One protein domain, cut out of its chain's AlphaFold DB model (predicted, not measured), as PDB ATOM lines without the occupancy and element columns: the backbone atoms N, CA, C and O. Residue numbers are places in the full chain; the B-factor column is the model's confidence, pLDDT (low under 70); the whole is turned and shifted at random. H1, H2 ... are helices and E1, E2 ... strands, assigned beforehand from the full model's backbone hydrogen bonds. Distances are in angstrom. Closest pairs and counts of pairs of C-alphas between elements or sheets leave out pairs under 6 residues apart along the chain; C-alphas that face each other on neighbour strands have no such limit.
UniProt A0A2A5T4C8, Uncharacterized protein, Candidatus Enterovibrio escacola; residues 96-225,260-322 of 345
ATOM      1  N   LEU A  96     149.953 186.978 140.369       76.50
ATOM      2  CA  LEU A  96     150.538 186.321 139.200       76.50
ATOM      3  C   LEU A  96     150.591 184.807 139.382       76.50
ATOM      4  O   LEU A  96     151.182 184.275 140.323       76.50
ATOM      5  N   THR A  97     150.039 184.101 138.409       79.44
ATOM      6  CA  THR A  97     150.260 182.666 138.209       79.44
ATOM      7  C   THR A  97     151.706 182.390 137.778       79.44
ATOM      8  O   THR A  97     152.387 183.267 137.243       79.44
ATOM      9  N   HIS A  98     152.183 181.155 137.964       83.19
ATOM     10  CA  HIS A  98     153.541 180.767 137.562       83.19
ATOM     11  C   HIS A  98     153.821 181.056 136.077       83.19
ATOM     12  O   HIS A  98     154.899 181.540 135.735       83.19
ATOM     13  N   TYR A  99     152.823 180.867 135.205       83.12
ATOM     14  CA  TYR A  99     152.989 181.143 133.783       83.12
ATOM     15  C   TYR A  99     153.213 182.633 133.483       83.12
ATOM     16  O   TYR A  99     154.092 182.970 132.690       83.12
ATOM     17  N   GLN A 100     152.475 183.530 134.148       87.12
ATOM     18  CA  GLN A 100     152.649 184.977 133.978       87.12
ATOM     19  C   GLN A 100     154.031 185.414 134.460       87.12
ATOM     20  O   GLN A 100     154.688 186.196 133.782       87.12
ATOM     21  N   LYS A 101     154.503 184.860 135.586       88.44
ATOM     22  CA  LYS A 101     155.849 185.137 136.114       88.44
ATOM     23  C   LYS A 101     156.930 184.792 135.091       88.44
ATOM     24  O   LYS A 101     157.797 185.619 134.825       88.44
ATOM     25  N   ARG A 102     156.862 183.604 134.476       88.25
ATOM     26  CA  ARG A 102     157.853 183.177 133.472       88.25
ATOM     27  C   ARG A 102     157.839 184.055 132.223       88.25
ATOM     28  O   ARG A 102     158.911 184.419 131.755       88.25
ATOM     29  N   ILE A 103     156.660 184.442 131.728       90.94
ATOM     30  CA  ILE A 103     156.560 185.376 130.594       90.94
ATOM     31  C   ILE A 103     157.214 186.716 130.946       90.94
ATOM     32  O   ILE A 103     158.013 187.220 130.165       90.94
ATOM     33  N   LEU A 104     156.908 187.284 132.116       92.50
ATOM     34  CA  LEU A 104     157.444 188.587 132.521       92.50
ATOM     35  C   LEU A 104     158.961 188.570 132.685       92.50
ATOM     36  O   LEU A 104     159.632 189.483 132.216       92.50
ATOM     37  N   LEU A 105     159.499 187.522 133.312       91.12
ATOM     38  CA  LEU A 105     160.941 187.365 133.482       91.12
ATOM     39  C   LEU A 105     161.666 187.219 132.143       91.12
ATOM     40  O   LEU A 105     162.714 187.822 131.967       91.12
ATOM     41  N   ALA A 106     161.100 186.467 131.200       91.25
ATOM     42  CA  ALA A 106     161.665 186.314 129.865       91.25
ATOM     43  C   ALA A 106     161.572 187.606 129.040       91.25
ATOM     44  O   ALA A 106     162.490 187.957 128.303       91.25
ATOM     45  N   LEU A 107     160.464 188.340 129.163       92.69
ATOM     46  CA  LEU A 107     160.265 189.595 128.447       92.69
ATOM     47  C   LEU A 107     161.307 190.654 128.855       92.69
ATOM     48  O   LEU A 107     161.676 191.479 128.027       92.69
ATOM     49  N   CYS A 108     161.833 190.613 130.084       92.56
ATOM     50  CA  CYS A 108     162.899 191.511 130.539       92.56
ATOM     51  C   CYS A 108     164.159 191.496 129.657       92.56
ATOM     52  O   CYS A 108     164.835 192.521 129.575       92.56
ATOM     53  N   ASP A 109     164.465 190.382 128.986       89.25
ATOM     54  CA  ASP A 109     165.640 190.266 128.108       89.25
ATOM     55  C   ASP A 109     165.577 191.252 126.928       89.25
ATOM     56  O   ASP A 109     166.599 191.683 126.398       89.25
ATOM     57  N   PHE A 110     164.367 191.681 126.551       91.56
ATOM     58  CA  PHE A 110     164.140 192.699 125.526       91.56
ATOM     59  C   PHE A 110     164.710 194.077 125.878       91.56
ATOM     60  O   PHE A 110     164.995 194.858 124.971       91.56
ATOM     61  N   ILE A 111     164.871 194.414 127.163       90.88
ATOM     62  CA  ILE A 111     165.369 195.745 127.543       90.88
ATOM     63  C   ILE A 111     166.795 195.957 127.020       90.88
ATOM     64  O   ILE A 111     167.102 197.045 126.520       90.88
ATOM     65  N   ASP A 112     167.626 194.920 127.067       86.19
ATOM     66  CA  ASP A 112     169.043 195.021 126.712       86.19
ATOM     67  C   ASP A 112     169.361 194.456 125.333       86.19
ATOM     68  O   ASP A 112     170.210 195.014 124.641       86.19
ATOM     69  N   ASP A 113     168.653 193.409 124.897       86.19
ATOM     70  CA  ASP A 113     168.884 192.779 123.595       86.19
ATOM     71  C   ASP A 113     167.600 192.687 122.749       86.19
ATOM     72  O   ASP A 113     167.113 191.596 122.441       86.19
ATOM     73  N   PRO A 114     167.018 193.831 122.348       85.50
ATOM     74  CA  PRO A 114     165.725 193.864 121.668       85.50
ATOM     75  C   PRO A 114     165.714 193.207 120.281       85.50
ATOM     76  O   PRO A 114     164.638 192.907 119.767       85.50
ATOM     77  N   LEU A 115     166.882 193.022 119.655       85.81
ATOM     78  CA  LEU A 115     166.998 192.493 118.294       85.81
ATOM     79  C   LEU A 115     167.253 190.986 118.256       85.81
ATOM     80  O   LEU A 115     166.900 190.354 117.261       85.81
ATOM     81  N   ARG A 116     167.864 190.403 119.296       84.94
ATOM     82  CA  ARG A 116     168.231 188.976 119.298       84.94
ATOM     83  C   ARG A 116     167.476 188.166 120.343       84.94
ATOM     84  O   ARG A 116     167.339 186.953 120.160       84.94
ATOM     85  N   CYS A 117     166.952 188.792 121.401       85.25
ATOM     86  CA  CYS A 117     166.191 188.064 122.412       85.25
ATOM     87  C   CYS A 117     164.995 187.335 121.779       85.25
ATOM     88  O   CYS A 117     164.408 187.786 120.791       85.25
ATOM     89  N   HIS A 118     164.670 186.155 122.317       88.62
ATOM     90  CA  HIS A 118     163.586 185.301 121.812       88.62
ATOM     91  C   HIS A 118     163.654 185.069 120.294       88.62
ATOM     92  O   HIS A 118     162.639 185.127 119.605       88.62
ATOM     93  N   ARG A 119     164.866 184.823 119.768       88.06
ATOM     94  CA  ARG A 119     165.141 184.598 118.332       88.06
ATOM     95  C   ARG A 119     164.732 185.782 117.445       88.06
ATOM     96  O   ARG A 119     164.295 185.588 116.315       88.06
ATOM     97  N   GLY A 120     164.828 186.999 117.977       86.56
ATOM     98  CA  GLY A 120     164.453 188.228 117.279       86.56
ATOM     99  C   GLY A 120     162.946 188.425 117.111       86.56
ATOM    100  O   GLY A 120     162.527 189.382 116.466       86.56
ATOM    101  N   LEU A 121     162.106 187.580 117.722       90.31
ATOM    102  CA  LEU A 121     160.650 187.705 117.609       90.31
ATOM    103  C   LEU A 121     160.115 188.997 118.241       90.31
ATOM    104  O   LEU A 121     159.018 189.418 117.900       90.31
ATOM    105  N   LEU A 122     160.879 189.654 119.120       90.81
ATOM    106  CA  LEU A 122     160.528 190.957 119.697       90.81
ATOM    107  C   LEU A 122     161.097 192.158 118.923       90.81
ATOM    108  O   LEU A 122     160.769 193.295 119.264       90.81
ATOM    109  N   ALA A 123     161.864 191.939 117.849       87.75
ATOM    110  CA  ALA A 123     162.421 193.010 117.021       87.75
ATOM    111  C   ALA A 123     161.375 194.018 116.492       87.75
ATOM    112  O   ALA A 123     161.695 195.206 116.438       87.75
ATOM    113  N   PRO A 124     160.111 193.641 116.187       88.50
ATOM    114  CA  PRO A 124     159.083 194.618 115.811       88.50
ATOM    115  C   PRO A 124     158.807 195.697 116.874       88.50
ATOM    116  O   PRO A 124     158.400 196.806 116.534       88.50
ATOM    117  N   LEU A 125     159.066 195.420 118.158       88.12
ATOM    118  CA  LEU A 125     158.940 196.402 119.244       88.12
ATOM    119  C   LEU A 125     160.158 197.326 119.359       88.12
ATOM    120  O   LEU A 125     160.114 198.297 120.113       88.12
ATOM    121  N   HIS A 126     161.253 197.034 118.652       81.06
ATOM    122  CA  HIS A 126     162.476 197.833 118.697       81.06
ATOM    123  C   HIS A 126     162.316 199.206 118.035       81.06
ATOM    124  O   HIS A 126     163.147 200.076 118.270       81.06
ATOM    125  N   GLN A 127     161.270 199.423 117.227       73.12
ATOM    126  CA  GLN A 127     161.030 200.703 116.560       73.12
ATOM    127  C   GLN A 127     160.860 201.833 117.588       73.12
ATOM    128  O   GLN A 127     159.779 202.098 118.121       73.12
ATOM    129  N   CYS A 128     161.972 202.498 117.884       67.88
ATOM    130  CA  CYS A 128     162.039 203.601 118.818       67.88
ATOM    131  C   CYS A 128     161.858 204.925 118.085       67.88
ATOM    132  O   CYS A 128     162.380 205.128 116.992       67.88
ATOM    133  N   LYS A 129     161.172 205.874 118.728       69.31
ATOM    134  CA  LYS A 129     160.993 207.229 118.176       69.31
ATOM    135  C   LYS A 129     162.291 208.044 118.152       69.31
ATOM    136  O   LYS A 129     162.343 209.092 117.521       69.31
ATOM    137  N   SER A 130     163.305 207.602 118.893       72.44
ATOM    138  CA  SER A 130     164.562 208.316 119.090       72.44
ATOM    139  C   SER A 130     165.751 207.483 118.631       72.44
ATOM    140  O   SER A 130     165.780 206.268 118.831       72.44
ATOM    141  N   LEU A 131     166.757 208.159 118.078       76.00
ATOM    142  CA  LEU A 131     168.066 207.586 117.755       76.00
ATOM    143  C   LEU A 131     168.994 207.510 118.983       76.00
ATOM    144  O   LEU A 131     170.004 206.812 118.954       76.00
ATOM    145  N   LEU A 132     168.661 208.209 120.078       79.56
ATOM    146  CA  LEU A 132     169.470 208.224 121.298       79.56
ATOM    147  C   LEU A 132     169.264 206.935 122.097       79.56
ATOM    148  O   LEU A 132     168.174 206.695 122.622       79.56
ATOM    149  N   LYS A 133     170.329 206.140 122.259       78.38
ATOM    150  CA  LYS A 133     170.298 204.828 122.934       78.38
ATOM    151  C   LYS A 133     169.672 204.887 124.329       78.38
ATOM    152  O   LYS A 133     168.877 204.022 124.683       78.38
ATOM    153  N   THR A 134     169.972 205.930 125.101       79.75
ATOM    154  CA  THR A 134     169.418 206.133 126.449       79.75
ATOM    155  C   THR A 134     167.893 206.284 126.437       79.75
ATOM    156  O   THR A 134     167.203 205.684 127.261       79.75
ATOM    157  N   LEU A 135     167.346 207.032 125.474       84.19
ATOM    158  CA  LEU A 135     165.900 207.189 125.297       84.19
ATOM    159  C   LEU A 135     165.248 205.902 124.788       84.19
ATOM    160  O   LEU A 135     164.152 205.564 125.235       84.19
ATOM    161  N   GLN A 136     165.932 205.155 123.919       85.56
ATOM    162  CA  GLN A 136     165.464 203.842 123.477       85.56
ATOM    163  C   GLN A 136     165.351 202.868 124.657       85.56
ATOM    164  O   GLN A 136     164.319 202.222 124.822       85.56
ATOM    165  N   THR A 137     166.367 202.799 125.525       88.00
ATOM    166  CA  THR A 137     166.328 201.958 126.731       88.00
ATOM    167  C   THR A 137     165.178 202.355 127.651       88.00
ATOM    168  O   THR A 137     164.416 201.489 128.077       88.00
ATOM    169  N   LYS A 138     164.967 203.656 127.897       89.44
ATOM    170  CA  LYS A 138     163.820 204.136 128.691       89.44
ATOM    171  C   LYS A 138     162.477 203.740 128.079       89.44
ATOM    172  O   LYS A 138     161.587 203.295 128.800       89.44
ATOM    173  N   GLN A 139     162.333 203.851 126.760       90.44
ATOM    174  CA  GLN A 139     161.127 203.420 126.050       90.44
ATOM    175  C   GLN A 139     160.873 201.918 126.241       90.44
ATOM    176  O   GLN A 139     159.743 201.524 126.531       90.44
ATOM    177  N   ARG A 140     161.917 201.082 126.150       92.31
ATOM    178  CA  ARG A 140     161.807 199.637 126.401       92.31
ATOM    179  C   ARG A 140     161.426 199.347 127.852       92.31
ATOM    180  O   ARG A 140     160.507 198.567 128.075       92.31
ATOM    181  N   VAL A 141     162.028 200.030 128.826       94.31
ATOM    182  CA  VAL A 141     161.635 199.919 130.244       94.31
ATOM    183  C   VAL A 141     160.156 200.278 130.434       94.31
ATOM    184  O   VAL A 141     159.422 199.515 131.057       94.31
ATOM    185  N   HIS A 142     159.674 201.390 129.867       94.88
ATOM    186  CA  HIS A 142     158.253 201.755 129.943       94.88
ATOM    187  C   HIS A 142     157.340 200.702 129.315       94.88
ATOM    188  O   HIS A 142     156.311 200.361 129.903       94.88
ATOM    189  N   LEU A 143     157.735 200.148 128.168       95.50
ATOM    190  CA  LEU A 143     156.988 199.089 127.504       95.50
ATOM    191  C   LEU A 143     156.866 197.851 128.396       95.50
ATOM    192  O   LEU A 143     155.757 197.355 128.580       95.50
ATOM    193  N   ILE A 144     157.965 197.403 129.010       95.88
ATOM    194  CA  ILE A 144     157.942 196.297 129.976       95.88
ATOM    195  C   ILE A 144     156.995 196.611 131.131       95.88
ATOM    196  O   ILE A 144     156.140 195.789 131.459       95.88
ATOM    197  N   LYS A 145     157.072 197.819 131.704       96.25
ATOM    198  CA  LYS A 145     156.185 198.227 132.801       96.25
ATOM    199  C   LYS A 145     154.704 198.159 132.414       96.25
ATOM    200  O   LYS A 145     153.892 197.652 133.193       96.25
ATOM    201  N   VAL A 146     154.349 198.615 131.211       96.69
ATOM    202  CA  VAL A 146     152.978 198.537 130.674       96.69
ATOM    203  C   VAL A 146     152.564 197.090 130.410       96.69
ATOM    204  O   VAL A 146     151.475 196.687 130.820       96.69
ATOM    205  N   VAL A 147     153.417 196.274 129.786       96.50
ATOM    206  CA  VAL A 147     153.114 194.861 129.509       96.50
ATOM    207  C   VAL A 147     152.919 194.070 130.806       96.50
ATOM    208  O   VAL A 147     152.002 193.252 130.870       96.50
ATOM    209  N   THR A 148     153.671 194.373 131.869       95.31
ATOM    210  CA  THR A 148     153.454 193.802 133.208       95.31
ATOM    211  C   THR A 148     152.032 194.033 133.705       95.31
ATOM    212  O   THR A 148     151.376 193.099 134.169       95.31
ATOM    213  N   VAL A 149     151.504 195.246 133.537       94.19
ATOM    214  CA  VAL A 149     150.122 195.578 133.910       94.19
ATOM    215  C   VAL A 149     149.109 194.813 133.056       94.19
ATOM    216  O   VAL A 149     148.128 194.289 133.591       94.19
ATOM    217  N   LEU A 150     149.338 194.702 131.748       95.12
ATOM    218  CA  LEU A 150     148.446 193.960 130.855       95.12
ATOM    219  C   LEU A 150     148.419 192.465 131.212       95.12
ATOM    220  O   LEU A 150     147.343 191.906 131.419       95.12
ATOM    221  N   ILE A 151     149.589 191.842 131.379       93.38
ATOM    222  CA  ILE A 151     149.728 190.428 131.766       93.38
ATOM    223  C   ILE A 151     149.099 190.171 133.137       93.38
ATOM    224  O   ILE A 151     148.423 189.159 133.314       93.38
ATOM    225  N   SER A 152     149.243 191.096 134.089       89.94
ATOM    226  CA  SER A 152     148.630 190.984 135.420       89.94
ATOM    227  C   SER A 152     147.101 190.969 135.418       89.94
ATOM    228  O   SER A 152     146.482 190.636 136.429       89.94
ATOM    229  N   SER A 153     146.484 191.403 134.320       89.94
ATOM    230  CA  SER A 153     145.029 191.465 134.136       89.94
ATOM    231  C   SER A 153     144.568 190.497 133.042       89.94
ATOM    232  O   SER A 153     143.447 190.590 132.554       89.94
ATOM    233  N   MET A 154     145.443 189.584 132.623       89.31
ATOM    234  CA  MET A 154     145.190 188.657 131.531       89.31
ATOM    235  C   MET A 154     144.543 187.363 132.032       89.31
ATOM    236  O   MET A 154     145.025 186.729 132.975       89.31
ATOM    237  N   ASN A 155     143.483 186.935 131.353       85.62
ATOM    238  CA  ASN A 155     142.905 185.608 131.497       85.62
ATOM    239  C   ASN A 155     143.838 184.558 130.872       85.62
ATOM    240  O   ASN A 155     144.305 184.710 129.743       85.62
ATOM    241  N   ILE A 156     144.090 183.480 131.613       77.12
ATOM    242  CA  ILE A 156     145.034 182.426 131.236       77.12
ATOM    243  C   ILE A 156     144.647 181.651 129.970       77.12
ATOM    244  O   ILE A 156     145.527 181.213 129.228       77.12
ATOM    245  N   GLU A 157     143.353 181.465 129.723       76.12
ATOM    246  CA  GLU A 157     142.856 180.646 128.620       76.12
ATOM    247  C   GLU A 157     142.823 181.454 127.325       76.12
ATOM    248  O   GLU A 157     143.415 181.084 126.309       76.12
ATOM    249  N   SER A 158     142.157 182.600 127.381       79.62
ATOM    250  CA  SER A 158     141.827 183.399 126.206       79.62
ATOM    251  C   SER A 158     142.896 184.438 125.856       79.62
ATOM    252  O   SER A 158     142.861 184.984 124.753       79.62
ATOM    253  N   TRP A 159     143.845 184.719 126.762       87.44
ATOM    254  CA  TRP A 159     144.807 185.830 126.656       87.44
ATOM    255  C   TRP A 159     144.134 187.210 126.585       87.44
ATOM    256  O   TRP A 159     144.746 188.205 126.186       87.44
ATOM    257  N   THR A 160     142.857 187.278 126.968       88.50
ATOM    258  CA  THR A 160     142.093 188.524 127.034       88.50
ATOM    259  C   THR A 160     142.434 189.271 128.309       88.50
ATOM    260  O   THR A 160     142.569 188.667 129.370       88.50
ATOM    261  N   ILE A 161     142.534 190.586 128.218       90.69
ATOM    262  CA  ILE A 161     142.881 191.479 129.315       90.69
ATOM    263  C   ILE A 161     141.590 192.095 129.841       90.69
ATOM    264  O   ILE A 161     140.820 192.696 129.091       90.69
ATOM    265  N   GLY A 162     141.350 191.929 131.134       88.25
ATOM    266  CA  GLY A 162     140.071 192.249 131.739       88.25
ATOM    267  C   GLY A 162     140.045 191.946 133.227       88.25
ATOM    268  O   GLY A 162     141.082 191.872 133.892       88.25
ATOM    269  N   LYS A 163     138.840 191.778 133.756       86.12
ATOM    270  CA  LYS A 163     138.605 191.511 135.174       86.12
ATOM    271  C   LYS A 163     137.296 190.758 135.386       86.12
ATOM    272  O   LYS A 163     136.380 190.819 134.568       86.12
ATOM    273  N   TYR A 164     137.238 190.085 136.524       85.00
ATOM    274  CA  TYR A 164     135.999 189.626 137.139       85.00
ATOM    275  C   TYR A 164     135.512 190.686 138.136       85.00
ATOM    276  O   TYR A 164     136.199 191.686 138.379       85.00
ATOM    277  N   SER A 165     134.325 190.481 138.687       80.38
ATOM    278  CA  SER A 165     133.748 191.304 139.742       80.38
ATOM    279  C   SER A 165     134.649 191.410 140.965       80.38
ATOM    280  O   SER A 165     135.564 190.614 141.202       80.38
ATOM    281  N   ASN A 166     134.395 192.450 141.744       78.38
ATOM    282  CA  ASN A 166     135.049 192.685 143.018       78.38
ATOM    283  C   ASN A 166     134.039 193.317 143.984       78.38
ATOM    284  O   ASN A 166     132.884 193.537 143.635       78.38
ATOM    285  N   LYS A 167     134.483 193.654 145.195       72.88
ATOM    286  CA  LYS A 167     133.626 194.245 146.234       72.88
ATOM    287  C   LYS A 167     132.930 195.564 145.846       72.88
ATOM    288  O   LYS A 167     132.024 195.983 146.552       72.88
ATOM    289  N   TYR A 168     133.350 196.214 144.760       70.06
ATOM    290  CA  TYR A 168     132.798 197.481 144.272       70.06
ATOM    291  C   TYR A 168     131.996 197.340 142.972       70.06
ATOM    292  O   TYR A 168     131.319 198.280 142.570       70.06
ATOM    293  N   GLN A 169     132.103 196.208 142.275       70.44
ATOM    294  CA  GLN A 169     131.486 195.991 140.967       70.44
ATOM    295  C   GLN A 169     130.785 194.641 140.958       70.44
ATOM    296  O   GLN A 169     131.450 193.613 141.035       70.44
ATOM    297  N   SER A 170     129.457 194.650 140.818       75.69
ATOM    298  CA  SER A 170     128.603 193.456 140.827       75.69
ATOM    299  C   SER A 170     129.005 192.446 139.762       75.69
ATOM    300  O   SER A 170     129.408 192.855 138.675       75.69
ATOM    301  N   ALA A 171     128.851 191.147 140.046       80.25
ATOM    302  CA  ALA A 171     129.048 190.029 139.117       80.25
ATOM    303  C   ALA A 171     128.004 189.986 137.985       80.25
ATOM    304  O   ALA A 171     126.929 190.563 138.088       80.25
ATOM    305  N   LEU A 172     128.375 189.361 136.865       76.88
ATOM    306  CA  LEU A 172     127.545 189.177 135.670       76.88
ATOM    307  C   LEU A 172     127.704 187.707 135.352       76.88
ATOM    308  O   LEU A 172     128.839 187.247 135.256       76.88
ATOM    309  N   TYR A 173     126.601 186.995 135.207       76.62
ATOM    310  CA  TYR A 173     126.612 185.554 135.017       76.62
ATOM    311  C   TYR A 173     126.077 185.205 133.632       76.62
ATOM    312  O   TYR A 173     125.250 185.930 133.079       76.62
ATOM    313  N   ASP A 174     126.568 184.109 133.063       74.19
ATOM    314  CA  ASP A 174     125.942 183.488 131.903       74.19
ATOM    315  C   ASP A 174     124.761 182.594 132.315       74.19
ATOM    316  O   ASP A 174     124.487 182.385 133.498       74.19
ATOM    317  N   ASN A 175     124.068 182.035 131.321       73.69
ATOM    318  CA  ASN A 175     122.905 181.164 131.530       73.69
ATOM    319  C   ASN A 175     123.225 179.888 132.332       73.69
ATOM    320  O   ASN A 175     122.305 179.222 132.795       73.69
ATOM    321  N   ASN A 176     124.505 179.539 132.499       73.94
ATOM    322  CA  ASN A 176     124.953 178.384 133.278       73.94
ATOM    323  C   ASN A 176     125.403 178.785 134.696       73.94
ATOM    324  O   ASN A 176     125.960 177.961 135.424       73.94
ATOM    325  N   GLY A 177     125.202 180.048 135.092       76.38
ATOM    326  CA  GLY A 177     125.624 180.573 136.387       76.38
ATOM    327  C   GLY A 177     127.137 180.771 136.509       76.38
ATOM    328  O   GLY A 177     127.649 180.812 137.631       76.38
ATOM    329  N   LEU A 178     127.864 180.871 135.388       77.69
ATOM    330  CA  LEU A 178     129.297 181.168 135.378       77.69
ATOM    331  C   LEU A 178     129.527 182.673 135.266       77.69
ATOM    332  O   LEU A 178     128.946 183.337 134.409       77.69
ATOM    333  N   GLU A 179     130.404 183.218 136.100       82.12
ATOM    334  CA  GLU A 179     130.748 184.632 136.089       82.12
ATOM    335  C   GLU A 179     131.508 185.006 134.809       82.12
ATOM    336  O   GLU A 179     132.564 184.455 134.505       82.12
ATOM    337  N   LEU A 180     130.988 185.977 134.068       77.81
ATOM    338  CA  LEU A 180     131.552 186.469 132.820       77.81
ATOM    339  C   LEU A 180     132.768 187.370 133.048       77.81
ATOM    340  O   LEU A 180     132.764 188.264 133.898       77.81
ATOM    341  N   PHE A 181     133.782 187.186 132.204       81.12
ATOM    342  CA  PHE A 181     134.949 188.057 132.161       81.12
ATOM    343  C   PHE A 181     134.600 189.370 131.457       81.12
ATOM    344  O   PHE A 181     133.947 189.371 130.412       81.12
ATOM    345  N   ARG A 182     135.031 190.505 132.008       78.69
ATOM    346  CA  ARG A 182     134.703 191.834 131.471       78.69
ATOM    347  C   ARG A 182     135.926 192.610 131.065       78.69
ATOM    348  O   ARG A 182     137.035 192.363 131.541       78.69
ATOM    349  N   GLY A 183     135.680 193.623 130.249       78.56
ATOM    350  CA  GLY A 183     136.682 194.613 129.919       78.56
ATOM    351  C   GLY A 183     137.221 195.357 131.119       78.56
ATOM    352  O   GLY A 183     136.560 195.542 132.140       78.56
ATOM    353  N   ILE A 184     138.436 195.845 130.928       82.31
ATOM    354  CA  ILE A 184     139.083 196.804 131.809       82.31
ATOM    355  C   ILE A 184     139.356 198.088 131.029       82.31
ATOM    356  O   ILE A 184     139.781 198.043 129.867       82.31
ATOM    357  N   THR A 185     139.091 199.242 131.632       82.69
ATOM    358  CA  THR A 185     139.347 200.539 130.990       82.69
ATOM    359  C   THR A 185     140.842 200.872 130.990       82.69
ATOM    360  O   THR A 185     141.635 200.308 131.747       82.69
ATOM    361  N   HIS A 186     141.262 201.818 130.145       86.31
ATOM    362  CA  HIS A 186     142.641 202.319 130.195       86.31
ATOM    363  C   HIS A 186     142.942 203.066 131.503       86.31
ATOM    364  O   HIS A 186     144.074 203.009 131.974       86.31
ATOM    365  N   ALA A 187     141.946 203.726 132.104       85.38
ATOM    366  CA  ALA A 187     142.088 204.382 133.402       85.38
ATOM    367  C   ALA A 187     142.411 203.364 134.505       85.38
ATOM    368  O   ALA A 187     143.373 203.540 135.244       85.38
ATOM    369  N   GLU A 188     141.692 202.243 134.543       86.94
ATOM    370  CA  GLU A 188     141.940 201.174 135.516       86.94
ATOM    371  C   GLU A 188     143.291 200.485 135.311       86.94
ATOM    372  O   GLU A 188     143.964 200.136 136.278       86.94
ATOM    373  N   LEU A 189     143.732 200.320 134.060       90.56
ATOM    374  CA  LEU A 189     145.086 199.838 133.780       90.56
ATOM    375  C   LEU A 189     146.147 200.830 134.280       90.56
ATOM    376  O   LEU A 189     147.166 200.402 134.813       90.56
ATOM    377  N   LYS A 190     145.927 202.142 134.151       91.50
ATOM    378  CA  LYS A 190     146.844 203.161 134.690       91.50
ATOM    379  C   LYS A 190     146.850 203.181 136.221       91.50
ATOM    380  O   LYS A 190     147.921 203.293 136.805       91.50
ATOM    381  N   GLU A 191     145.706 202.976 136.867       88.38
ATOM    382  CA  GLU A 191     145.658 202.829 138.327       88.38
ATOM    383  C   GLU A 191     146.444 201.594 138.777       88.38
ATOM    384  O   GLU A 191     147.305 201.667 139.650       88.38
ATOM    385  N   LYS A 192     146.244 200.463 138.093       88.69
ATOM    386  CA  LYS A 192     147.010 199.244 138.362       88.69
ATOM    387  C   LYS A 192     148.502 199.425 138.082       88.69
ATOM    388  O   LYS A 192     149.320 198.852 138.793       88.69
ATOM    389  N   TYR A 193     148.875 200.234 137.088       93.00
ATOM    390  CA  TYR A 193     150.266 200.633 136.867       93.00
ATOM    391  C   TYR A 193     150.832 201.348 138.095       93.00
ATOM    392  O   TYR A 193     151.909 200.972 138.550       93.00
ATOM    393  N   ARG A 194     150.100 202.316 138.663       89.75
ATOM    394  CA  ARG A 194     150.510 203.012 139.890       89.75
ATOM    395  C   ARG A 194     150.687 202.039 141.049       89.75
ATOM    396  O   ARG A 194     151.719 202.079 141.709       89.75
ATOM    397  N   THR A 195     149.735 201.127 141.253       86.56
ATOM    398  CA  THR A 195     149.831 200.107 142.310       86.56
ATOM    399  C   THR A 195     151.048 199.202 142.129       86.56
ATOM    400  O   THR A 195     151.732 198.900 143.099       86.56
ATOM    401  N   LEU A 196     151.313 198.752 140.900       87.12
ATOM    402  CA  LEU A 196     152.403 197.819 140.633       87.12
ATOM    403  C   LEU A 196     153.772 198.484 140.652       87.12
ATOM    404  O   LEU A 196     154.718 197.826 141.038       87.12
ATOM    405  N   TRP A 197     153.893 199.741 140.229       89.88
ATOM    406  CA  TRP A 197     155.194 200.388 140.033       89.88
ATOM    407  C   TRP A 197     155.493 201.511 141.026       89.88
ATOM    408  O   TRP A 197     156.580 202.076 140.958       89.88
ATOM    409  N   GLY A 198     154.554 201.862 141.909       85.81
ATOM    410  CA  GLY A 198     154.714 202.950 142.882       85.81
ATOM    411  C   GLY A 198     154.773 204.348 142.259       85.81
ATOM    412  O   GLY A 198     155.146 205.302 142.931       85.81
ATOM    413  N   GLN A 199     154.432 204.484 140.975       89.12
ATOM    414  CA  GLN A 199     154.543 205.738 140.228       89.12
ATOM    415  C   GLN A 199     153.451 205.858 139.166       89.12
ATOM    416  O   GLN A 199     153.001 204.862 138.595       89.12
ATOM    417  N   ASP A 200     153.076 207.090 138.839       91.50
ATOM    418  CA  ASP A 200     152.176 207.376 137.729       91.50
ATOM    419  C   ASP A 200     152.829 207.148 136.363       91.50
ATOM    420  O   ASP A 200     154.049 207.223 136.191       91.50
ATOM    421  N   ILE A 201     151.991 206.899 135.355       93.94
ATOM    422  CA  ILE A 201     152.406 206.898 133.954       93.94
ATOM    423  C   ILE A 201     151.778 208.073 133.213       93.94
ATOM    424  O   ILE A 201     150.565 208.283 133.232       93.94
ATOM    425  N   ASN A 202     152.618 208.822 132.502       93.44
ATOM    426  CA  ASN A 202     152.153 209.874 131.611       93.44
ATOM    427  C   ASN A 202     151.268 209.286 130.494       93.44
ATOM    428  O   ASN A 202     151.583 208.238 129.925       93.44
ATOM    429  N   LYS A 203     150.178 209.983 130.147       87.69
ATOM    430  CA  LYS A 203     149.237 209.544 129.104       87.69
ATOM    431  C   LYS A 203     149.935 209.251 127.771       87.69
ATOM    432  O   LYS A 203     149.705 208.179 127.229       87.69
ATOM    433  N   GLY A 204     150.806 210.140 127.295       89.06
ATOM    434  CA  GLY A 204     151.521 209.964 126.030       89.06
ATOM    435  C   GLY A 204     152.438 208.741 126.039       89.06
ATOM    436  O   GLY A 204     152.415 207.956 125.101       89.06
ATOM    437  N   VAL A 205     153.165 208.516 127.139       91.56
ATOM    438  CA  VAL A 205     154.034 207.332 127.294       91.56
ATOM    439  C   VAL A 205     153.217 206.038 127.281       91.56
ATOM    440  O   VAL A 205     153.602 205.066 126.631       91.56
ATOM    441  N   TYR A 206     152.077 206.019 127.975       93.75
ATOM    442  CA  TYR A 206     151.174 204.870 127.970       93.75
ATOM    443  C   TYR A 206     150.600 204.603 126.571       93.75
ATOM    444  O   TYR A 206     150.671 203.473 126.085       93.75
ATOM    445  N   ASP A 207     150.064 205.637 125.919       89.00
ATOM    446  CA  ASP A 207     149.439 205.535 124.597       89.00
ATOM    447  C   ASP A 207     150.468 205.084 123.542       89.00
ATOM    448  O   ASP A 207     150.161 204.245 122.695       89.00
ATOM    449  N   ASP A 208     151.717 205.547 123.651       89.62
ATOM    450  CA  ASP A 208     152.834 205.102 122.819       89.62
ATOM    451  C   ASP A 208     153.139 203.613 122.996       89.62
ATOM    452  O   ASP A 208     153.279 202.900 122.003       89.62
ATOM    453  N   CYS A 209     153.185 203.113 124.235       93.50
ATOM    454  CA  CYS A 209     153.405 201.688 124.496       93.50
ATOM    455  C   CYS A 209     152.277 200.829 123.906       93.50
ATOM    456  O   CYS A 209     152.537 199.803 123.276       93.50
ATOM    457  N   ILE A 210     151.019 201.259 124.064       92.62
ATOM    458  CA  ILE A 210     149.867 200.582 123.456       92.62
ATOM    459  C   ILE A 210     149.981 200.594 121.928       92.62
ATOM    460  O   ILE A 210     149.787 199.556 121.293       92.62
ATOM    461  N   LYS A 211     150.340 201.734 121.328       88.94
ATOM    462  CA  LYS A 211     150.535 201.858 119.880       88.94
ATOM    463  C   LYS A 211     151.645 200.936 119.374       88.94
ATOM    464  O   LYS A 211     151.429 200.261 118.374       88.94
ATOM    465  N   MET A 212     152.781 200.855 120.066       90.38
ATOM    466  CA  MET A 212     153.876 199.941 119.712       90.38
ATOM    467  C   MET A 212     153.415 198.483 119.698       90.38
ATOM    468  O   MET A 212     153.663 197.774 118.728       90.38
ATOM    469  N   LEU A 213     152.693 198.046 120.734       93.31
ATOM    470  CA  LEU A 213     152.165 196.681 120.800       93.31
ATOM    471  C   LEU A 213     151.163 196.395 119.673       93.31
ATOM    472  O   LEU A 213     151.160 195.293 119.128       93.31
ATOM    473  N   LYS A 214     150.324 197.374 119.309       90.19
ATOM    474  CA  LYS A 214     149.390 197.248 118.179       90.19
ATOM    475  C   LYS A 214     150.122 197.168 116.837       90.19
ATOM    476  O   LYS A 214     149.802 196.297 116.038       90.19
ATOM    477  N   LEU A 215     151.103 198.043 116.598       86.75
ATOM    478  CA  LEU A 215     151.885 198.073 115.355       86.75
ATOM    479  C   LEU A 215     152.740 196.814 115.172       86.75
ATOM    480  O   LEU A 215     152.843 196.308 114.062       86.75
ATOM    481  N   ALA A 216     153.275 196.262 116.263       89.81
ATOM    482  CA  ALA A 216     153.959 194.969 116.261       89.81
ATOM    483  C   ALA A 216     153.007 193.770 116.073       89.81
ATOM    484  O   ALA A 216     153.455 192.627 116.052       89.81
ATOM    485  N   GLY A 217     151.692 194.000 115.990       89.69
ATOM    486  CA  GLY A 217     150.693 192.940 115.874       89.69
ATOM    487  C   GLY A 217     150.559 192.084 117.134       89.69
ATOM    488  O   GLY A 217     150.070 190.962 117.047       89.69
ATOM    489  N   PHE A 218     150.991 192.573 118.301       94.25
ATOM    490  CA  PHE A 218     151.004 191.841 119.575       94.25
ATOM    491  C   PHE A 218     149.799 192.104 120.466       94.25
ATOM    492  O   PHE A 218     149.482 191.279 121.324       94.25
ATOM    493  N   LEU A 219     149.108 193.223 120.262       92.81
ATOM    494  CA  LEU A 219     147.933 193.590 121.040       92.81
ATOM    495  C   LEU A 219     146.775 193.958 120.121       92.81
ATOM    496  O   LEU A 219     146.876 194.856 119.288       92.81
ATOM    497  N   GLU A 220     145.651 193.289 120.326       86.75
ATOM    498  CA  GLU A 220     144.370 193.626 119.728       86.75
ATOM    499  C   GLU A 220     143.556 194.437 120.737       86.75
ATOM    500  O   GLU A 220     143.458 194.069 121.912       86.75
ATOM    501  N   ILE A 221     142.992 195.558 120.283       81.75
ATOM    502  CA  ILE A 221     142.050 196.361 121.064       81.75
ATOM    503  C   ILE A 221     140.851 196.667 120.180       81.75
ATOM    504  O   ILE A 221     140.995 197.393 119.195       81.75
ATOM    505  N   GLU A 222     139.686 196.164 120.567       70.31
ATOM    506  CA  GLU A 222     138.410 196.470 119.932       70.31
ATOM    507  C   GLU A 222     137.570 197.293 120.909       70.31
ATOM    508  O   GLU A 222     137.102 196.814 121.947       70.31
ATOM    509  N   SER A 223     137.408 198.574 120.596       56.62
ATOM    510  CA  SER A 223     136.494 199.445 121.322       56.62
ATOM    511  C   SER A 223     135.055 199.120 120.943       56.62
ATOM    512  O   SER A 223     134.717 199.094 119.761       56.62
ATOM    513  N   CYS A 224     134.192 198.948 121.944       49.00
ATOM    514  CA  CYS A 224     132.769 199.191 121.746       49.00
ATOM    515  C   CYS A 224     132.637 200.712 121.633       49.00
ATOM    516  O   CYS A 224     132.855 201.417 122.618       49.00
ATOM    517  N   TYR A 225     132.432 201.226 120.419       44.41
ATOM    518  CA  TYR A 225     132.145 202.643 120.233       44.41
ATOM    519  C   TYR A 225     130.808 202.910 120.915       44.41
ATOM    520  O   TYR A 225     129.783 202.412 120.458       44.41
ATOM    521  N   PHE A 260     137.462 195.639 124.583       77.44
ATOM    522  CA  PHE A 260     138.078 194.318 124.477       77.44
ATOM    523  C   PHE A 260     139.560 194.476 124.166       77.44
ATOM    524  O   PHE A 260     139.944 195.259 123.299       77.44
ATOM    525  N   LYS A 261     140.395 193.765 124.920       87.81
ATOM    526  CA  LYS A 261     141.853 193.789 124.802       87.81
ATOM    527  C   LYS A 261     142.354 192.358 124.846       87.81
ATOM    528  O   LYS A 261     141.928 191.595 125.713       87.81
ATOM    529  N   ARG A 262     143.266 191.987 123.956       89.44
ATOM    530  CA  ARG A 262     143.811 190.627 123.904       89.44
ATOM    531  C   ARG A 262     145.229 190.626 123.358       89.44
ATOM    532  O   ARG A 262     145.506 191.284 122.361       89.44
ATOM    533  N   PHE A 263     146.112 189.850 123.981       93.31
ATOM    534  CA  PHE A 263     147.392 189.532 123.353       93.31
ATOM    535  C   PHE A 263     147.178 188.555 122.198       93.31
ATOM    536  O   PHE A 263     146.524 187.520 122.352       93.31
ATOM    537  N   THR A 264     147.723 188.886 121.035       92.38
ATOM    538  CA  THR A 264     147.516 188.107 119.812       92.38
ATOM    539  C   THR A 264     148.286 186.779 119.852       92.38
ATOM    540  O   THR A 264     149.219 186.606 120.649       92.38
ATOM    541  N   PRO A 265     147.965 185.828 118.955       91.25
ATOM    542  CA  PRO A 265     148.776 184.627 118.777       91.25
ATOM    543  C   PRO A 265     150.254 184.921 118.482       91.25
ATOM    544  O   PRO A 265     151.110 184.172 118.942       91.25
ATOM    545  N   ALA A 266     150.566 186.029 117.796       91.50
ATOM    546  CA  ALA A 266     151.943 186.438 117.521       91.50
ATOM    547  C   ALA A 266     152.723 186.731 118.813       91.50
ATOM    548  O   ALA A 266     153.843 186.254 118.975       91.50
ATOM    549  N   PHE A 267     152.104 187.417 119.782       93.75
ATOM    550  CA  PHE A 267     152.725 187.638 121.092       93.75
ATOM    551  C   PHE A 267     152.914 186.328 121.866       93.75
ATOM    552  O   PHE A 267     153.957 186.101 122.475       93.75
ATOM    553  N   LYS A 268     151.924 185.427 121.815       91.31
ATOM    554  CA  LYS A 268     152.028 184.098 122.437       91.31
ATOM    555  C   LYS A 268     153.185 183.285 121.840       91.31
ATOM    556  O   LYS A 268     153.882 182.599 122.587       91.31
ATOM    557  N   GLN A 269     153.399 183.382 120.528       92.12
ATOM    558  CA  GLN A 269     154.434 182.639 119.806       92.12
ATOM    559  C   GLN A 269     155.852 182.983 120.274       92.12
ATOM    560  O   GLN A 269     156.695 182.090 120.319       92.12
ATOM    561  N   VAL A 270     156.096 184.229 120.698       92.94
ATOM    562  CA  VAL A 270     157.379 184.656 121.294       92.94
ATOM    563  C   VAL A 270     157.804 183.711 122.421       92.94
ATOM    564  O   VAL A 270     158.974 183.367 122.551       92.94
ATOM    565  N   PHE A 271     156.837 183.250 123.214       91.25
ATOM    566  CA  PHE A 271     157.076 182.455 124.412       91.25
ATOM    567  C   PHE A 271     156.692 180.980 124.253       91.25
ATOM    568  O   PHE A 271     156.670 180.267 125.255       91.25
ATOM    569  N   ALA A 272     156.399 180.509 123.033       88.25
ATOM    570  CA  ALA A 272     155.900 179.154 122.772       88.25
ATOM    571  C   ALA A 272     156.771 178.071 123.430       88.25
ATOM    572  O   ALA A 272     156.271 177.292 124.236       88.25
ATOM    573  N   PHE A 273     158.091 178.138 123.224       86.12
ATOM    574  CA  PHE A 273     159.061 177.218 123.831       86.12
ATOM    575  C   PHE A 273     158.901 177.075 125.355       86.12
ATOM    576  O   PHE A 273     158.966 175.974 125.890       86.12
ATOM    577  N   MET A 274     158.671 178.179 126.071       85.94
ATOM    578  CA  MET A 274     158.462 178.118 127.520       85.94
ATOM    579  C   MET A 274     157.051 177.660 127.872       85.94
ATOM    580  O   MET A 274     156.852 177.000 128.884       85.94
ATOM    581  N   LEU A 275     156.056 178.057 127.079       84.44
ATOM    582  CA  LEU A 275     154.651 177.745 127.322       84.44
ATOM    583  C   LEU A 275     154.329 176.256 127.168       84.44
ATOM    584  O   LEU A 275     153.321 175.836 127.752       84.44
ATOM    585  N   ASP A 276     155.166 175.527 126.430       85.50
ATOM    586  CA  ASP A 276     155.065 174.090 126.157       85.50
ATOM    587  C   ASP A 276     155.876 173.232 127.147       85.50
ATOM    588  O   ASP A 276     155.812 172.006 127.109       85.50
ATOM    589  N   ALA A 277     156.605 173.858 128.080       87.94
ATOM    590  CA  ALA A 277     157.309 173.144 129.139       87.94
ATOM    591  C   ALA A 277     156.331 172.458 130.116       87.94
ATOM    592  O   ALA A 277     155.247 172.968 130.418       87.94
ATOM    593  N   GLU A 278     156.723 171.301 130.651       87.44
ATOM    594  CA  GLU A 278     155.850 170.448 131.468       87.44
ATOM    595  C   GLU A 278     155.327 171.156 132.733       87.44
ATOM    596  O   GLU A 278     154.139 171.090 133.066       87.44
ATOM    597  N   ASP A 279     156.198 171.897 133.419       85.56
ATOM    598  CA  ASP A 279     155.864 172.706 134.594       85.56
ATOM    599  C   ASP A 279     154.822 173.794 134.273       85.56
ATOM    600  O   ASP A 279     153.944 174.112 135.085       85.56
ATOM    601  N   MET A 280     154.875 174.333 133.056       84.94
ATOM    602  CA  MET A 280     153.975 175.374 132.565       84.94
ATOM    603  C   MET A 280     152.609 174.820 132.193       84.94
ATOM    604  O   MET A 280     151.588 175.430 132.534       84.94
ATOM    605  N   ILE A 281     152.572 173.640 131.575       85.31
ATOM    606  CA  ILE A 281     151.332 172.900 131.327       85.31
ATOM    607  C   ILE A 281     150.651 172.580 132.665       85.31
ATOM    608  O   ILE A 281     149.486 172.936 132.860       85.31
ATOM    609  N   LYS A 282     151.393 172.030 133.639       86.50
ATOM    610  CA  LYS A 282     150.891 171.750 134.998       86.50
ATOM    611  C   LYS A 282     150.347 173.007 135.686       86.50
ATOM    612  O   LYS A 282     149.267 172.970 136.282       86.50
ATOM    613  N   SER A 283     151.047 174.139 135.584       82.12
ATOM    614  CA  SER A 283     150.559 175.407 136.142       82.12
ATOM    615  C   SER A 283     149.273 175.893 135.475       82.12
ATOM    616  O   SER A 283     148.414 176.434 136.178       82.12
ATOM    617  N   LYS A 284     149.141 175.759 134.150       82.88
ATOM    618  CA  LYS A 284     147.919 176.154 133.432       82.88
ATOM    619  C   LYS A 284     146.734 175.307 133.877       82.88
ATOM    620  O   LYS A 284     145.696 175.864 134.217       82.88
ATOM    621  N   MET A 285     146.924 173.993 133.989       83.81
ATOM    622  CA  MET A 285     145.887 173.070 134.461       83.81
ATOM    623  C   MET A 285     145.412 173.403 135.879       83.81
ATOM    624  O   MET A 285     144.209 173.479 136.121       83.81
ATOM    625  N   LYS A 286     146.332 173.707 136.809       83.88
ATOM    626  CA  LYS A 286     145.960 174.163 138.163       83.88
ATOM    627  C   LYS A 286     145.138 175.454 138.142       83.88
ATOM    628  O   LYS A 286     144.178 175.588 138.897       83.88
ATOM    629  N   ALA A 287     145.506 176.408 137.291       79.44
ATOM    630  CA  ALA A 287     144.761 177.652 137.158       79.44
ATOM    631  C   ALA A 287     143.371 177.433 136.531       79.44
ATOM    632  O   ALA A 287     142.413 178.046 136.993       79.44
ATOM    633  N   PHE A 288     143.233 176.523 135.561       80.44
ATOM    634  CA  PHE A 288     141.931 176.132 135.012       80.44
ATOM    635  C   PHE A 288     141.035 175.482 136.066       80.44
ATOM    636  O   PHE A 288     139.894 175.908 136.228       80.44
ATOM    637  N   ALA A 289     141.566 174.537 136.844       82.62
ATOM    638  CA  ALA A 289     140.828 173.918 137.942       82.62
ATOM    639  C   ALA A 289     140.347 174.964 138.964       82.62
ATOM    640  O   ALA A 289     139.195 174.937 139.392       82.62
ATOM    641  N   LYS A 290     141.197 175.947 139.300       83.00
ATOM    642  CA  LYS A 290     140.830 177.053 140.198       83.00
ATOM    643  C   LYS A 290     139.739 177.954 139.609       83.00
ATOM    644  O   LYS A 290     138.848 178.368 140.346       83.00
ATOM    645  N   SER A 291     139.796 178.270 138.316       80.81
ATOM    646  CA  SER A 291     138.749 179.053 137.641       80.81
ATOM    647  C   SER A 291     137.418 178.302 137.603       80.81
ATOM    648  O   SER A 291     136.389 178.893 137.920       80.81
ATOM    649  N   ALA A 292     137.444 177.001 137.301       81.69
ATOM    650  CA  ALA A 292     136.255 176.151 137.292       81.69
ATOM    651  C   ALA A 292     135.611 176.052 138.684       81.69
ATOM    652  O   ALA A 292     134.410 176.271 138.820       81.69
ATOM    653  N   ALA A 293     136.412 175.830 139.735       84.50
ATOM    654  CA  ALA A 293     135.933 175.808 141.121       84.50
ATOM    655  C   ALA A 293     135.287 177.139 141.549       84.50
ATOM    656  O   ALA A 293     134.362 177.157 142.356       84.50
ATOM    657  N   ARG A 294     135.751 178.257 140.981       83.00
ATOM    658  CA  ARG A 294     135.200 179.601 141.206       83.00
ATOM    659  C   ARG A 294     134.062 179.970 140.250       83.00
ATOM    660  O   ARG A 294     133.611 181.107 140.295       83.00
ATOM    661  N   LYS A 295     133.612 179.042 139.395       83.62
ATOM    662  CA  LYS A 295     132.581 179.271 138.370       83.62
ATOM    663  C   LYS A 295     132.904 180.460 137.456       83.62
ATOM    664  O   LYS A 295     132.016 181.216 137.090       83.62
ATOM    665  N   LEU A 296     134.172 180.643 137.093       81.31
ATOM    666  CA  LEU A 296     134.608 181.745 136.234       81.31
ATOM    667  C   LEU A 296     134.580 181.328 134.760       81.31
ATOM    668  O   LEU A 296     135.166 180.314 134.382       81.31
ATOM    669  N   SER A 297     133.941 182.136 133.924       77.06
ATOM    670  CA  SER A 297     133.861 181.952 132.479       77.06
ATOM    671  C   SER A 297     134.992 182.695 131.772       77.06
ATOM    672  O   SER A 297     135.244 183.869 132.036       77.06
ATOM    673  N   SER A 298     135.636 182.052 130.799       71.50
ATOM    674  CA  SER A 298     136.526 182.740 129.853       71.50
ATOM    675  C   SER A 298     135.764 183.514 128.774       71.50
ATOM    676  O   SER A 298     136.376 184.254 127.998       71.50
ATOM    677  N   ALA A 299     134.433 183.376 128.722       67.62
ATOM    678  CA  ALA A 299     133.600 184.163 127.831       67.62
ATOM    679  C   ALA A 299     133.655 185.643 128.224       67.62
ATOM    680  O   ALA A 299     133.446 186.012 129.381       67.62
ATOM    681  N   TYR A 300     133.927 186.479 127.226       68.31
ATOM    682  CA  TYR A 300     134.045 187.913 127.405       68.31
ATOM    683  C   TYR A 300     132.696 188.595 127.159       68.31
ATOM    684  O   TYR A 300     132.066 188.387 126.114       68.31
ATOM    685  N   ALA A 301     132.273 189.422 128.112       63.97
ATOM    686  CA  ALA A 301     131.106 190.282 127.999       63.97
ATOM    687  C   ALA A 301     131.505 191.657 127.444       63.97
ATOM    688  O   ALA A 301     132.317 192.372 128.039       63.97
ATOM    689  N   THR A 302     130.910 192.033 126.313       60.78
ATOM    690  CA  THR A 302     130.972 193.386 125.742       60.78
ATOM    691  C   THR A 302     129.647 194.097 125.982       60.78
ATOM    692  O   THR A 302     128.593 193.521 125.718       60.78
ATOM    693  N   TYR A 303     129.691 195.347 126.440       53.66
ATOM    694  CA  TYR A 303     128.504 196.201 126.459       53.66
ATOM    695  C   TYR A 303     128.125 196.590 125.022       53.66
ATOM    696  O   TYR A 303     128.993 197.002 124.249       53.66
ATOM    697  N   SER A 304     126.851 196.427 124.661       51.06
ATOM    698  CA  SER A 304     126.307 196.882 123.380       51.06
ATOM    699  C   SER A 304     125.468 198.144 123.598       51.06
ATOM    700  O   SER A 304     124.439 198.055 124.272       51.06
ATOM    701  N   PRO A 305     125.845 199.291 122.998       47.94
ATOM    702  CA  PRO A 305     125.087 200.540 123.127       47.94
ATOM    703  C   PRO A 305     123.667 200.428 122.569       47.94
ATOM    704  O   PRO A 305     122.743 201.025 123.098       47.94
ATOM    705  N   PHE A 306     123.482 199.653 121.497       46.62
ATOM    706  CA  PHE A 306     122.227 199.622 120.741       46.62
ATOM    707  C   PHE A 306     121.098 198.837 121.419       46.62
ATOM    708  O   PHE A 306     119.981 198.819 120.919       46.62
ATOM    709  N   SER A 307     121.382 198.152 122.525       40.78
ATOM    710  CA  SER A 307     120.424 197.266 123.193       40.78
ATOM    711  C   SER A 307     120.434 197.406 124.715       40.78
ATOM    712  O   SER A 307     119.861 196.550 125.387       40.78
ATOM    713  N   ASP A 308     121.170 198.392 125.241       46.38
ATOM    714  CA  ASP A 308     121.429 198.626 126.669       46.38
ATOM    715  C   ASP A 308     121.675 197.337 127.482       46.38
ATOM    716  O   ASP A 308     121.112 197.087 128.545       46.38
ATOM    717  N   SER A 309     122.473 196.430 126.914       37.59
ATOM    718  CA  SER A 309     122.696 195.092 127.467       37.59
ATOM    719  C   SER A 309     124.094 194.572 127.151       37.59
ATOM    720  O   SER A 309     124.737 194.951 126.167       37.59
ATOM    721  N   PHE A 310     124.588 193.687 128.017       44.78
ATOM    722  CA  PHE A 310     125.854 192.990 127.815       44.78
ATOM    723  C   PHE A 310     125.632 191.771 126.921       44.78
ATOM    724  O   PHE A 310     124.832 190.895 127.242       44.78
ATOM    725  N   TRP A 311     126.390 191.677 125.829       44.28
ATOM    726  CA  TRP A 311     126.391 190.502 124.959       44.28
ATOM    727  C   TRP A 311     127.658 189.698 125.195       44.28
ATOM    728  O   TRP A 311     128.757 190.242 125.335       44.28
ATOM    729  N   THR A 312     127.512 188.377 125.209       44.94
ATOM    730  CA  THR A 312     128.655 187.467 125.211       44.94
ATOM    731  C   THR A 312     129.100 187.236 123.770       44.94
ATOM    732  O   THR A 312     128.310 186.834 122.911       44.94
ATOM    733  N   ARG A 313     130.380 187.467 123.462       52.00
ATOM    734  CA  ARG A 313     130.945 187.094 122.153       52.00
ATOM    735  C   ARG A 313     131.061 185.569 122.062       52.00
ATOM    736  O   ARG A 313     132.114 185.012 122.358       52.00
ATOM    737  N   LYS A 314     129.978 184.870 121.696       49.19
ATOM    738  CA  LYS A 314     129.975 183.394 121.654       49.19
ATOM    739  C   LYS A 314     129.420 182.705 120.399       49.19
ATOM    740  O   LYS A 314     129.287 181.490 120.449       49.19
ATOM    741  N   ARG A 315     129.151 183.358 119.249       38.97
ATOM    742  CA  ARG A 315     128.686 182.570 118.069       38.97
ATOM    743  C   ARG A 315     129.214 182.900 116.670       38.97
ATOM    744  O   ARG A 315     129.557 181.958 115.960       38.97
ATOM    745  N   ASN A 316     129.333 184.163 116.258       37.81
ATOM    746  CA  ASN A 316     129.584 184.469 114.836       37.81
ATOM    747  C   ASN A 316     130.997 184.986 114.518       37.81
ATOM    748  O   ASN A 316     131.536 184.642 113.465       37.81
ATOM    749  N   ASP A 317     131.657 185.692 115.438       43.72
ATOM    750  CA  ASP A 317     133.006 186.220 115.181       43.72
ATOM    751  C   ASP A 317     134.085 185.114 115.176       43.72
ATOM    752  O   ASP A 317     135.053 185.201 114.427       43.72
ATOM    753  N   PHE A 318     133.880 183.994 115.889       38.72
ATOM    754  CA  PHE A 318     134.790 182.835 115.819       38.72
ATOM    755  C   PHE A 318     134.722 182.110 114.458       38.72
ATOM    756  O   PHE A 318     135.724 181.563 113.998       38.72
ATOM    757  N   LYS A 319     133.565 182.133 113.772       33.91
ATOM    758  CA  LYS A 319     133.406 181.549 112.425       33.91
ATOM    759  C   LYS A 319     134.013 182.430 111.329       33.91
ATOM    760  O   LYS A 319     134.574 181.896 110.380       33.91
ATOM    761  N   GLN A 320     133.957 183.757 111.467       40.66
ATOM    762  CA  GLN A 320     134.655 184.675 110.552       40.66
ATOM    763  C   GLN A 320     136.179 184.635 110.757       40.66
ATOM    764  O   GLN A 320     136.931 184.676 109.783       40.66
ATOM    765  N   TRP A 321     136.632 184.455 112.003       36.25
ATOM    766  CA  TRP A 321     138.051 184.362 112.362       36.25
ATOM    767  C   TRP A 321     138.725 183.061 111.892       36.25
ATOM    768  O   TRP A 321     139.855 183.108 111.409       36.25
ATOM    769  N   LYS A 322     138.023 181.914 111.914       36.69
ATOM    770  CA  LYS A 322     138.528 180.644 111.343       36.69
ATOM    771  C   LYS A 322     138.755 180.714 109.820       36.69
ATOM    772  O   LYS A 322     139.508 179.910 109.286       36.69
TER     773      LYS A 322
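Overview. This is residues 96 to 225 and 260 to 322 of the 345 residues of an uncharacterized protein of Candidatus Enterovibrio escacola (UniProt A0A2A5T4C8). A group of helices round the long helix H4 stands beside a curled, strongly twisted sheet of six strands, which H4 reaches with its residues 147 to 151. H1 runs alongside H4, H5 and H6 stand crosswise to it, H9 runs from H1 to the sheet, and residues 315 to 322, with H10, stick out. The printed part has 193 residues with ten named helices and six named strands, in the order H1 H2 H3 H4 E1 E2 H5 H6 E3 E4 H7 H8 H9 E5 E6 H10, of mixed class. The sheet's order is E3 E4 E1 E2 E5 E6, mixed, with E2 and E5 parallel. The whole is compact, with a radius of gyration of the C-alphas of 17.5 A and spans of 54 by 40 by 37 A.

Along the chain. Find C-alpha 98 at (153.541, 180.767, 137.562); from there H1 runs 21.6 A to residue 111. Next come H2, residues 117 to 120, H3, 123 to 126, and H4, 133 to 151, 26.6 A long. Then read E1, 160 to 163, E2, 179 to 183, H5, 186 to 197, H6, 203 to 215, and E3, 219 to 222. Past the cut, C-alpha 260 at (138.078, 194.318, 124.477) begins E4, 260 to 263. H7, 265 to 270, H8, 272 to 275, and H9, 278 to 293, 22.8 A long, follow. E5, 296 to 304, bends by 63 degrees at residue 299; E6 is 309 to 312, and H10, 317 to 321, ends at (138.051, 184.362, 112.362).

Arrangement. Start at the hub, H4: it touches H1 at Arg 140 and Ile 111, C-alphas 5.4 A apart, at a shallow tilt of 13 degrees, opposite ways. H4 touches H6, about perpendicular at 81 degrees, closest at the C-alphas of Leu 143 and Cys 209, 5.4 A. It touches H5 at the C-alphas of Val 149 and Tyr 193, 5.9 A, only just about perpendicular at 73 degrees. H3 only just touches H6, with 3 pairs of C-alphas within 8 A, the closest Leu 125 and Met 212 at 6.2 A. H1 touches H9 at the C-alphas of Tyr 99 and Met 280, 6.0 A. H2 is close to but not clearly touching H7, and H8 likewise to H1. H4, H6 and H9 only graze the sheet. Look for N 220 and O 262, 2.9 A, between E3 and E4; N 161 and O 261, 2.8 A, between E4 and E1; N 163 and O 182, 2.9 A, in the hairpin E1 and E2; N 301 and O 181, 2.8 A, between E2 and E5; and N 302 and O 311, 3.0 A, in the hairpin E5 and E6. In H4, H5, H6, H7, H9 and H10 every O i to N i+4 pair is within hydrogen-bond range, in H1 7 of 10; H2, H3 and H8 are too short for one.

Size, cuts and confidence. The C-alphas farthest apart, of Leu 132 and Asn 176, are 54.9 A apart. Residues 226 to 259 are not printed; C-alphas 225 and 260 are 11.1 A apart across this cut. The link from E1 to E2, residues 164 to 178, is long. Mean pLDDT of the printed part is 80.5, and residues 128 to 129, 223 to 225 and 299 to 322 are under 70.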